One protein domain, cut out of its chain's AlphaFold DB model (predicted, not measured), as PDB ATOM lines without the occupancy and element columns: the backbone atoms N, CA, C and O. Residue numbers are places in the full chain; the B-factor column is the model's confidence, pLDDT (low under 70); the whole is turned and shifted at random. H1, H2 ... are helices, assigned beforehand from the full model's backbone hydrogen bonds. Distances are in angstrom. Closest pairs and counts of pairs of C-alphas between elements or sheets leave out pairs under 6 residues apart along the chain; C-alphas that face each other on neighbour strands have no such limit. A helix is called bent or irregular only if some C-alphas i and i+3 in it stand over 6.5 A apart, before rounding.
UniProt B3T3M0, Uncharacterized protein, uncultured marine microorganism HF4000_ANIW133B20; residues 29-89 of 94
ATOM      1  N   ILE A  29     144.792 137.574 124.603       97.31
ATOM      2  CA  ILE A  29     143.325 137.433 124.577       97.31
ATOM      3  C   ILE A  29     142.865 136.280 125.473       97.31
ATOM      4  O   ILE A  29     141.911 136.458 126.229       97.31
ATOM      5  N   ASP A  30     143.532 135.131 125.412       96.31
ATOM      6  CA  ASP A  30     143.175 133.938 126.185       96.31
ATOM      7  C   ASP A  30     143.566 134.051 127.663       96.31
ATOM      8  O   ASP A  30     143.016 133.338 128.507       96.31
ATOM      9  N   GLU A  31     144.545 134.895 127.984       95.19
ATOM     10  CA  GLU A  31     145.027 135.122 129.348       95.19
ATOM     11  C   GLU A  31     144.224 136.209 130.079       95.19
ATOM     12  O   GLU A  31     143.718 135.966 131.174       95.19
ATOM     13  N   ALA A  32     144.066 137.386 129.468       94.88
ATOM     14  CA  ALA A  32     143.481 138.567 130.112       94.88
ATOM     15  C   ALA A  32     142.072 138.926 129.600       94.88
ATOM     16  O   ALA A  32     141.407 139.812 130.145       94.88
ATOM     17  N   GLY A  33     141.599 138.255 128.548       97.38
ATOM     18  CA  GLY A  33     140.358 138.591 127.858       97.38
ATOM     19  C   GLY A  33     140.525 139.751 126.872       97.38
ATOM     20  O   GLY A  33     141.346 140.653 127.049       97.38
ATOM     21  N   LYS A  34     139.682 139.763 125.829       97.44
ATOM     22  CA  LYS A  34     139.791 140.694 124.690       97.44
ATOM     23  C   LYS A  34     139.953 142.159 125.103       97.44
ATOM     24  O   LYS A  34     140.866 142.828 124.640       97.44
ATOM     25  N   ARG A  35     139.084 142.660 125.990       98.25
ATOM     26  CA  ARG A  35     139.097 144.075 126.398       98.25
ATOM     27  C   ARG A  35     140.429 144.478 127.028       98.25
ATOM     28  O   ARG A  35     140.908 145.574 126.765       98.25
ATOM     29  N   HIS A  36     140.990 143.632 127.887       97.38
ATOM     30  CA  HIS A  36     142.240 143.949 128.571       97.38
ATOM     31  C   HIS A  36     143.433 143.827 127.616       97.38
ATOM     32  O   HIS A  36     144.274 144.719 127.580       97.38
ATOM     33  N   ALA A  37     143.456 142.782 126.784       98.25
ATOM     34  CA  ALA A  37     144.485 142.595 125.766       98.25
ATOM     35  C   ALA A  37     144.545 143.773 124.774       98.25
ATOM     36  O   ALA A  37     145.632 144.255 124.462       98.25
ATOM     37  N   ASP A  38     143.391 144.280 124.332       98.62
ATOM     38  CA  ASP A  38     143.322 145.447 123.446       98.62
ATOM     39  C   ASP A  38     143.907 146.704 124.123       98.62
ATOM     40  O   ASP A  38     144.694 147.418 123.507       98.62
ATOM     41  N   ILE A  39     143.593 146.945 125.405       98.31
ATOM     42  CA  ILE A  39     144.159 148.072 126.173       98.31
ATOM     43  C   ILE A  39     145.689 147.974 126.241       98.31
ATOM     44  O   ILE A  39     146.376 148.967 126.007       98.31
ATOM     45  N   LEU A  40     146.226 146.783 126.520       98.00
ATOM     46  CA  LEU A  40     147.673 146.566 126.566       98.00
ATOM     47  C   LEU A  40     148.329 146.813 125.203       98.00
ATOM     48  O   LEU A  40     149.383 147.439 125.136       98.00
ATOM     49  N   VAL A  41     147.705 146.379 124.105       98.38
ATOM     50  CA  VAL A  41     148.222 146.645 122.754       98.38
ATOM     51  C   VAL A  41     148.235 148.138 122.434       98.38
ATOM     52  O   VAL A  41     149.221 148.620 121.875       98.38
ATOM     53  N   GLU A  42     147.187 148.876 122.800       98.38
ATOM     54  CA  GLU A  42     147.137 150.329 122.600       98.38
ATOM     55  C   GLU A  42     148.234 151.047 123.394       98.38
ATOM     56  O   GLU A  42     148.963 151.873 122.841       98.38
ATOM     57  N   TRP A  43     148.424 150.688 124.666       97.81
ATOM     58  CA  TRP A  43     149.512 151.242 125.475       97.81
ATOM     59  C   TRP A  43     150.883 150.895 124.898       97.81
ATOM     60  O   TRP A  43     151.725 151.775 124.757       97.81
ATOM     61  N   CYS A  44     151.087 149.642 124.491       98.19
ATOM     62  CA  CYS A  44     152.332 149.170 123.890       98.19
ATOM     63  C   CYS A  44     152.698 149.977 122.638       98.19
ATOM     64  O   CYS A  44     153.823 150.462 122.523       98.19
ATOM     65  N   LYS A  45     151.742 150.192 121.727       97.69
ATOM     66  CA  LYS A  45     151.968 150.983 120.506       97.69
ATOM     67  C   LYS A  45     152.276 152.445 120.804       97.69
ATOM     68  O   LYS A  45     153.056 153.051 120.081       97.69
ATOM     69  N   ALA A  46     151.664 153.007 121.843       96.56
ATOM     70  CA  ALA A  46     151.839 154.411 122.192       96.56
ATOM     71  C   ALA A  46     153.235 154.728 122.753       96.56
ATOM     72  O   ALA A  46     153.686 155.862 122.614       96.56
ATOM     73  N   VAL A  47     153.920 153.757 123.370       96.44
ATOM     74  CA  VAL A  47     155.250 153.976 123.976       96.44
ATOM     75  C   VAL A  47     156.384 153.212 123.310       96.44
ATOM     76  O   VAL A  47     157.542 153.461 123.638       96.44
ATOM     77  N   SER A  48     156.100 152.278 122.400       96.38
ATOM     78  CA  SER A  48     157.159 151.539 121.723       96.38
ATOM     79  C   SER A  48     157.844 152.397 120.652       96.38
ATOM     80  O   SER A  48     157.195 152.816 119.695       96.38
ATOM     81  N   PRO A  49     159.173 152.594 120.730       94.06
ATOM     82  CA  PRO A  49     159.930 153.242 119.660       94.06
ATOM     83  C   PRO A  49     160.246 152.299 118.484       94.06
ATOM     84  O   PRO A  49     160.920 152.706 117.538       94.06
ATOM     85  N   ALA A  50     159.862 151.017 118.547       95.31
ATOM     86  CA  ALA A  50     160.225 150.043 117.520       95.31
ATOM     87  C   ALA A  50     159.316 150.157 116.286       95.31
ATOM     88  O   ALA A  50     158.121 150.407 116.392       95.31
ATOM     89  N   THR A  51     159.873 149.900 115.101       94.56
ATOM     90  CA  THR A  51     159.102 149.885 113.843       94.56
ATOM     91  C   THR A  51     158.229 148.638 113.698       94.56
ATOM     92  O   THR A  51     157.226 148.668 112.994       94.56
ATOM     93  N   HIS A  52     158.603 147.547 114.370       96.25
ATOM     94  CA  HIS A  52     157.889 146.269 114.380       96.25
ATOM     95  C   HIS A  52     157.818 145.719 115.813       96.25
ATOM     96  O   HIS A  52     158.508 144.751 116.139       96.25
ATOM     97  N   PRO A  53     157.051 146.365 116.705       97.06
ATOM     98  CA  PRO A  53     156.984 145.955 118.097       97.06
ATOM     99  C   PRO A  53     156.106 144.710 118.290       97.06
ATOM    100  O   PRO A  53     155.199 144.463 117.489       97.06
ATOM    101  N   PRO A  54     156.271 143.963 119.397       97.38
ATOM    102  CA  PRO A  54     155.428 142.814 119.729       97.38
ATOM    103  C   PRO A  54     154.020 143.205 120.239       97.38
ATOM    104  O   PRO A  54     153.384 142.430 120.953       97.38
ATOM    105  N   CYS A  55     153.494 144.378 119.871       98.25
ATOM    106  CA  CYS A  55     152.189 144.889 120.301       98.25
ATOM    107  C   CYS A  55     151.034 144.230 119.528       98.25
ATOM    108  O   CYS A  55     150.385 144.851 118.681       98.25
ATOM    109  N   ASN A  56     150.785 142.952 119.798       98.00
ATOM    110  CA  ASN A  56     149.717 142.177 119.179       98.00
ATOM    111  C   ASN A  56     149.087 141.256 120.222       98.00
ATOM    112  O   ASN A  56     149.796 140.571 120.946       98.00
ATOM    113  N   THR A  57     147.761 141.206 120.270       98.12
ATOM    114  CA  THR A  57     147.008 140.386 121.221       98.12
ATOM    115  C   THR A  57     147.218 138.877 121.058       98.12
ATOM    116  O   THR A  57     146.949 138.125 121.992       98.12
ATOM    117  N   ALA A  58     147.714 138.435 119.898       97.25
ATOM    118  CA  ALA A  58     148.141 137.062 119.643       97.25
ATOM    119  C   ALA A  58     149.454 136.690 120.362       97.25
ATOM    120  O   ALA A  58     149.765 135.507 120.484       97.25
ATOM    121  N   ASN A  59     150.211 137.676 120.851       97.44
ATOM    122  CA  ASN A  59     151.376 137.449 121.702       97.44
ATOM    123  C   ASN A  59     150.946 137.293 123.166       97.44
ATOM    124  O   ASN A  59     149.862 137.732 123.548       97.44
ATOM    125  N   SER A  60     151.800 136.695 123.997       97.25
ATOM    126  CA  SER A  60     151.597 136.603 125.451       97.25
ATOM    127  C   SER A  60     151.500 137.979 126.109       97.25
ATOM    128  O   SER A  60     152.217 138.893 125.686       97.25
ATOM    129  N   CYS A  61     150.700 138.118 127.173       96.75
ATOM    130  CA  CYS A  61     150.584 139.399 127.873       96.75
ATOM    131  C   CYS A  61     151.933 139.877 128.422       96.75
ATOM    132  O   CYS A  61     152.248 141.051 128.260       96.75
ATOM    133  N   ASP A  62     152.758 138.977 128.969       96.38
ATOM    134  CA  ASP A  62     154.097 139.310 129.475       96.38
ATOM    135  C   ASP A  62     154.969 139.998 128.417       96.38
ATOM    136  O   ASP A  62     155.540 141.053 128.678       96.38
ATOM    137  N   LEU A  63     154.995 139.472 127.186       96.38
ATOM    138  CA  LEU A  63     155.763 140.071 126.089       96.38
ATOM    139  C   LEU A  63     155.273 141.486 125.732       96.38
ATOM    140  O   LEU A  63     156.082 142.371 125.456       96.38
ATOM    141  N   ILE A  64     153.956 141.711 125.740       97.62
ATOM    142  CA  ILE A  64     153.367 143.033 125.477       97.62
ATOM    143  C   ILE A  64     153.682 143.987 126.640       97.62
ATOM    144  O   ILE A  64     154.059 145.136 126.418       97.62
ATOM    145  N   ILE A  65     153.548 143.515 127.880       96.50
ATOM    146  CA  ILE A  65     153.776 144.296 129.098       96.50
ATOM    147  C   ILE A  65     155.245 144.696 129.228       96.50
ATOM    148  O   ILE A  65     155.535 145.842 129.571       96.50
ATOM    149  N   ASP A  66     156.180 143.798 128.940       96.38
ATOM    150  CA  ASP A  66     157.606 144.111 128.995       96.38
ATOM    151  C   ASP A  66     158.001 145.155 127.947       96.38
ATOM    152  O   ASP A  66     158.812 146.040 128.231       96.38
ATOM    153  N   GLU A  67     157.350 145.143 126.783       97.50
ATOM    154  CA  GLU A  67     157.510 146.201 125.791       97.50
ATOM    155  C   GLU A  67     156.930 147.543 126.271       97.50
ATOM    156  O   GLU A  67     157.571 148.580 126.082       97.50
ATOM    157  N   ILE A  68     155.780 147.544 126.963       97.00
ATOM    158  CA  ILE A  68     155.240 148.751 127.616       97.00
ATOM    159  C   ILE A  68     156.242 149.290 128.638       97.00
ATOM    160  O   ILE A  68     156.552 150.479 128.610       97.00
ATOM    161  N   LYS A  69     156.788 148.440 129.519       96.00
ATOM    162  CA  LYS A  69     157.785 148.856 130.523       96.00
ATOM    163  C   LYS A  69     159.008 149.475 129.851       96.00
ATOM    164  O   LYS A  69     159.439 150.562 130.240       96.00
ATOM    165  N   ARG A  70     159.534 148.814 128.814       95.62
ATOM    166  CA  ARG A  70     160.683 149.296 128.039       95.62
ATOM    167  C   ARG A  70     160.396 150.649 127.390       95.62
ATOM    168  O   ARG A  70     161.224 151.544 127.498       95.62
ATOM    169  N   GLY A  71     159.233 150.816 126.759       95.38
ATOM    170  CA  GLY A  71     158.794 152.085 126.174       95.38
ATOM    171  C   GLY A  71     158.635 153.192 127.219       95.38
ATOM    172  O   GLY A  71     159.194 154.279 127.084       95.38
ATOM    173  N   CYS A  72     157.958 152.883 128.326       96.00
ATOM    174  CA  CYS A  72     157.772 153.800 129.446       96.00
ATOM    175  C   CYS A  72     159.096 154.271 130.060       96.00
ATOM    176  O   CYS A  72     159.171 155.408 130.521       96.00
ATOM    177  N   ALA A  73     160.152 153.450 130.045       93.25
ATOM    178  CA  ALA A  73     161.469 153.859 130.530       93.25
ATOM    179  C   ALA A  73     162.050 155.059 129.754       93.25
ATOM    180  O   ALA A  73     162.771 155.855 130.353       93.25
ATOM    181  N   PHE A  74     161.703 155.228 128.470       91.19
ATOM    182  CA  PHE A  74     162.140 156.375 127.663       91.19
ATOM    183  C   PHE A  74     161.382 157.659 128.005       91.19
ATOM    184  O   PHE A  74     161.989 158.721 128.079       91.19
ATOM    185  N   VAL A  75     160.076 157.557 128.269       90.50
ATOM    186  CA  VAL A  75     159.193 158.723 128.452       90.50
ATOM    187  C   VAL A  75     158.903 159.051 129.920       90.50
ATOM    188  O   VAL A  75     158.131 159.959 130.214       90.50
ATOM    189  N   ARG A  76     159.471 158.319 130.891       84.62
ATOM    190  CA  ARG A  76     159.104 158.459 132.320       84.62
ATOM    191  C   ARG A  76     159.421 159.825 132.944       84.62
ATOM    192  O   ARG A  76     158.851 160.160 133.980       84.62
ATOM    193  N   GLN A  77     160.354 160.579 132.364       84.88
ATOM    194  CA  GLN A  77     160.741 161.908 132.856       84.88
ATOM    195  C   GLN A  77     159.966 163.036 132.167       84.88
ATOM    196  O   GLN A  77     160.015 164.176 132.621       84.88
ATOM    197  N   GLU A  78     159.232 162.725 131.101       87.31
ATOM    198  CA  GLU A  78     158.464 163.711 130.355       87.31
ATOM    199  C   GLU A  78     157.214 164.129 131.135       87.31
ATOM    200  O   GLU A  78     156.552 163.313 131.779       87.31
ATOM    201  N   GLU A  79     156.855 165.410 131.059       85.00
ATOM    202  CA  GLU A  79     155.615 165.918 131.659       85.00
ATOM    203  C   GLU A  79     154.374 165.281 131.013       85.00
ATOM    204  O   GLU A  79     153.381 165.014 131.685       85.00
ATOM    205  N   ALA A  80     154.472 164.940 129.726       86.56
ATOM    206  CA  ALA A  80     153.434 164.258 128.962       86.56
ATOM    207  C   ALA A  80     153.441 162.722 129.123       86.56
ATOM    208  O   ALA A  80     152.747 162.032 128.373       86.56
ATOM    209  N   SER A  81     154.207 162.164 130.073       89.69
ATOM    210  CA  SER A  81     154.284 160.713 130.273       89.69
ATOM    211  C   SER A  81     152.895 160.119 130.555       89.69
ATOM    212  O   SER A  81     152.236 160.551 131.513       89.69
ATOM    213  N   PRO A  82     152.434 159.117 129.780       93.31
ATOM    214  CA  PRO A  82     151.118 158.526 129.981       93.31
ATOM    215  C   PRO A  82     150.932 157.981 131.401       93.31
ATOM    216  O   PRO A  82     151.847 157.403 131.987       93.31
ATOM    217  N   TYR A  83     149.717 158.091 131.949       92.31
ATOM    218  CA  TYR A  83     149.406 157.641 133.314       92.31
ATOM    219  C   TYR A  83     149.832 156.184 133.597       92.31
ATOM    220  O   TYR A  83     150.366 155.890 134.665       92.31
ATOM    221  N   TYR A  84     149.678 155.267 132.636       91.94
ATOM    222  CA  TYR A  84     150.087 153.864 132.806       91.94
ATOM    223  C   TYR A  84     151.615 153.679 132.922       91.94
ATOM    224  O   TYR A  84     152.074 152.719 133.544       91.94
ATOM    225  N   CYS A  85     152.421 154.617 132.414       93.50
ATOM    226  CA  CYS A  85     153.863 154.633 132.664       93.50
ATOM    227  C   CYS A  85     154.195 155.063 134.094       93.50
ATOM    228  O   CYS A  85     155.140 154.547 134.688       93.50
ATOM    229  N   GLN A  86     153.382 155.941 134.679       88.00
ATOM    230  CA  GLN A  86     153.536 156.378 136.069       88.00
ATOM    231  C   GLN A  86     153.165 155.262 137.059       88.00
ATOM    232  O   GLN A  86     153.760 155.174 138.130       88.00
ATOM    233  N   LEU A  87     152.240 154.369 136.679       85.56
ATOM    234  CA  LEU A  87     151.943 153.142 137.434       85.56
ATOM    235  C   LEU A  87     153.124 152.165 137.453       85.56
ATOM    236  O   LEU A  87     153.344 151.481 138.448       85.56
ATOM    237  N   THR A  88     153.873 152.106 136.352       78.12
ATOM    238  CA  THR A  88     155.038 151.225 136.202       78.12
ATOM    239  C   THR A  88     156.272 151.789 136.913       78.12
ATOM    240  O   THR A  88     157.045 151.040 137.507       78.12
ATOM    241  N   TYR A  89     156.444 153.115 136.884       72.00
ATOM    242  CA  TYR A  89     157.565 153.834 137.487       72.00
ATOM    243  C   TYR A  89     157.070 155.004 138.350       72.00
ATOM    244  O   TYR A  89     157.031 156.142 137.868       72.00
TER     245      TYR A  89
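Overview. This is residues 29 to 89 of the 94 residues of an uncharacterized protein of uncultured marine microorganism HF4000_ANIW133B20 (UniProt B3T3M0). Two helices, H2 and H3, lie side by side and run the same way at a shallow tilt, and a 13-residue link folds back from the last residue of H2 to the first of H3. The short helix H4 is set across H3 near its last turns, while the single turn H1 is near the other end of the pair, where H2 and H3 begin. The printed part has 61 residues with four named helices, in the order H1, H2, H3, H4, and no named strand; the class is all helix. It is compact, with a radius of gyration of the C-alphas of 11.1 A, and the C-alphas span 34 by 23 by 14 A.

Along the chain. Start with the longest helix, H3, residues 61 to 75: find C-alpha 61 at (150.584, 139.399, 127.873), and from there the helix runs 21.2 A to C-alpha 75 at (159.193, 158.723, 128.452). H2, residues 34 to 47, is 20.4 A long. H1, residues 29 to 32, comes before it, and its C-alpha 29 is at (143.325, 137.433, 124.577). H4, residues 83 to 88, measures 9.0 A and ends with C-alpha 88 at (155.038, 151.225, 136.202). No helix is bent or irregular.

Arrangement. Look first at H3 and H2, which touch with 16 pairs of C-alphas within 8 A; the closest are those of Gly 71 and Val 47, 4.6 A apart. They stand at a shallow tilt of 30 degrees and run the same way. Next find Cys 72 in H3 and Cys 85 in H4, whose C-alphas, the closest of these two helices, are 5.1 A apart; H3 and H4 touch. Their lines are only just about perpendicular, at 73 degrees. H4 is close to H2 but not clearly touching, with the C-alphas of Tyr 84 and Trp 43 closest at 7.8 A, and the two are about perpendicular at 88 degrees. H1 is close to H2 but not clearly touching, the closest C-alphas being those of Ile 29 and Ala 37, 5.4 A apart. H1 is also close to H3 but not clearly touching, with the C-alphas of Glu 31 and Cys 61 closest at 7.2 A. H1 and H4 are apart. Along the backbones of H2 and H4 every O i to N i+4 pair is within hydrogen-bond range, in H3 9 of 11 are, and H1 is too short for such a pair.

Size, cuts and confidence. The two C-alphas farthest apart are those of Asp 30 and Glu 79, at 34.7 A. The printed part has no cut. Follow residues 48 to 60 for the long link from H2 to H3; the link from H1 to H2 is tight and that from H3 to H4 is short. The mean pLDDT of the printed part is 94.3, and no printed residue is under 70.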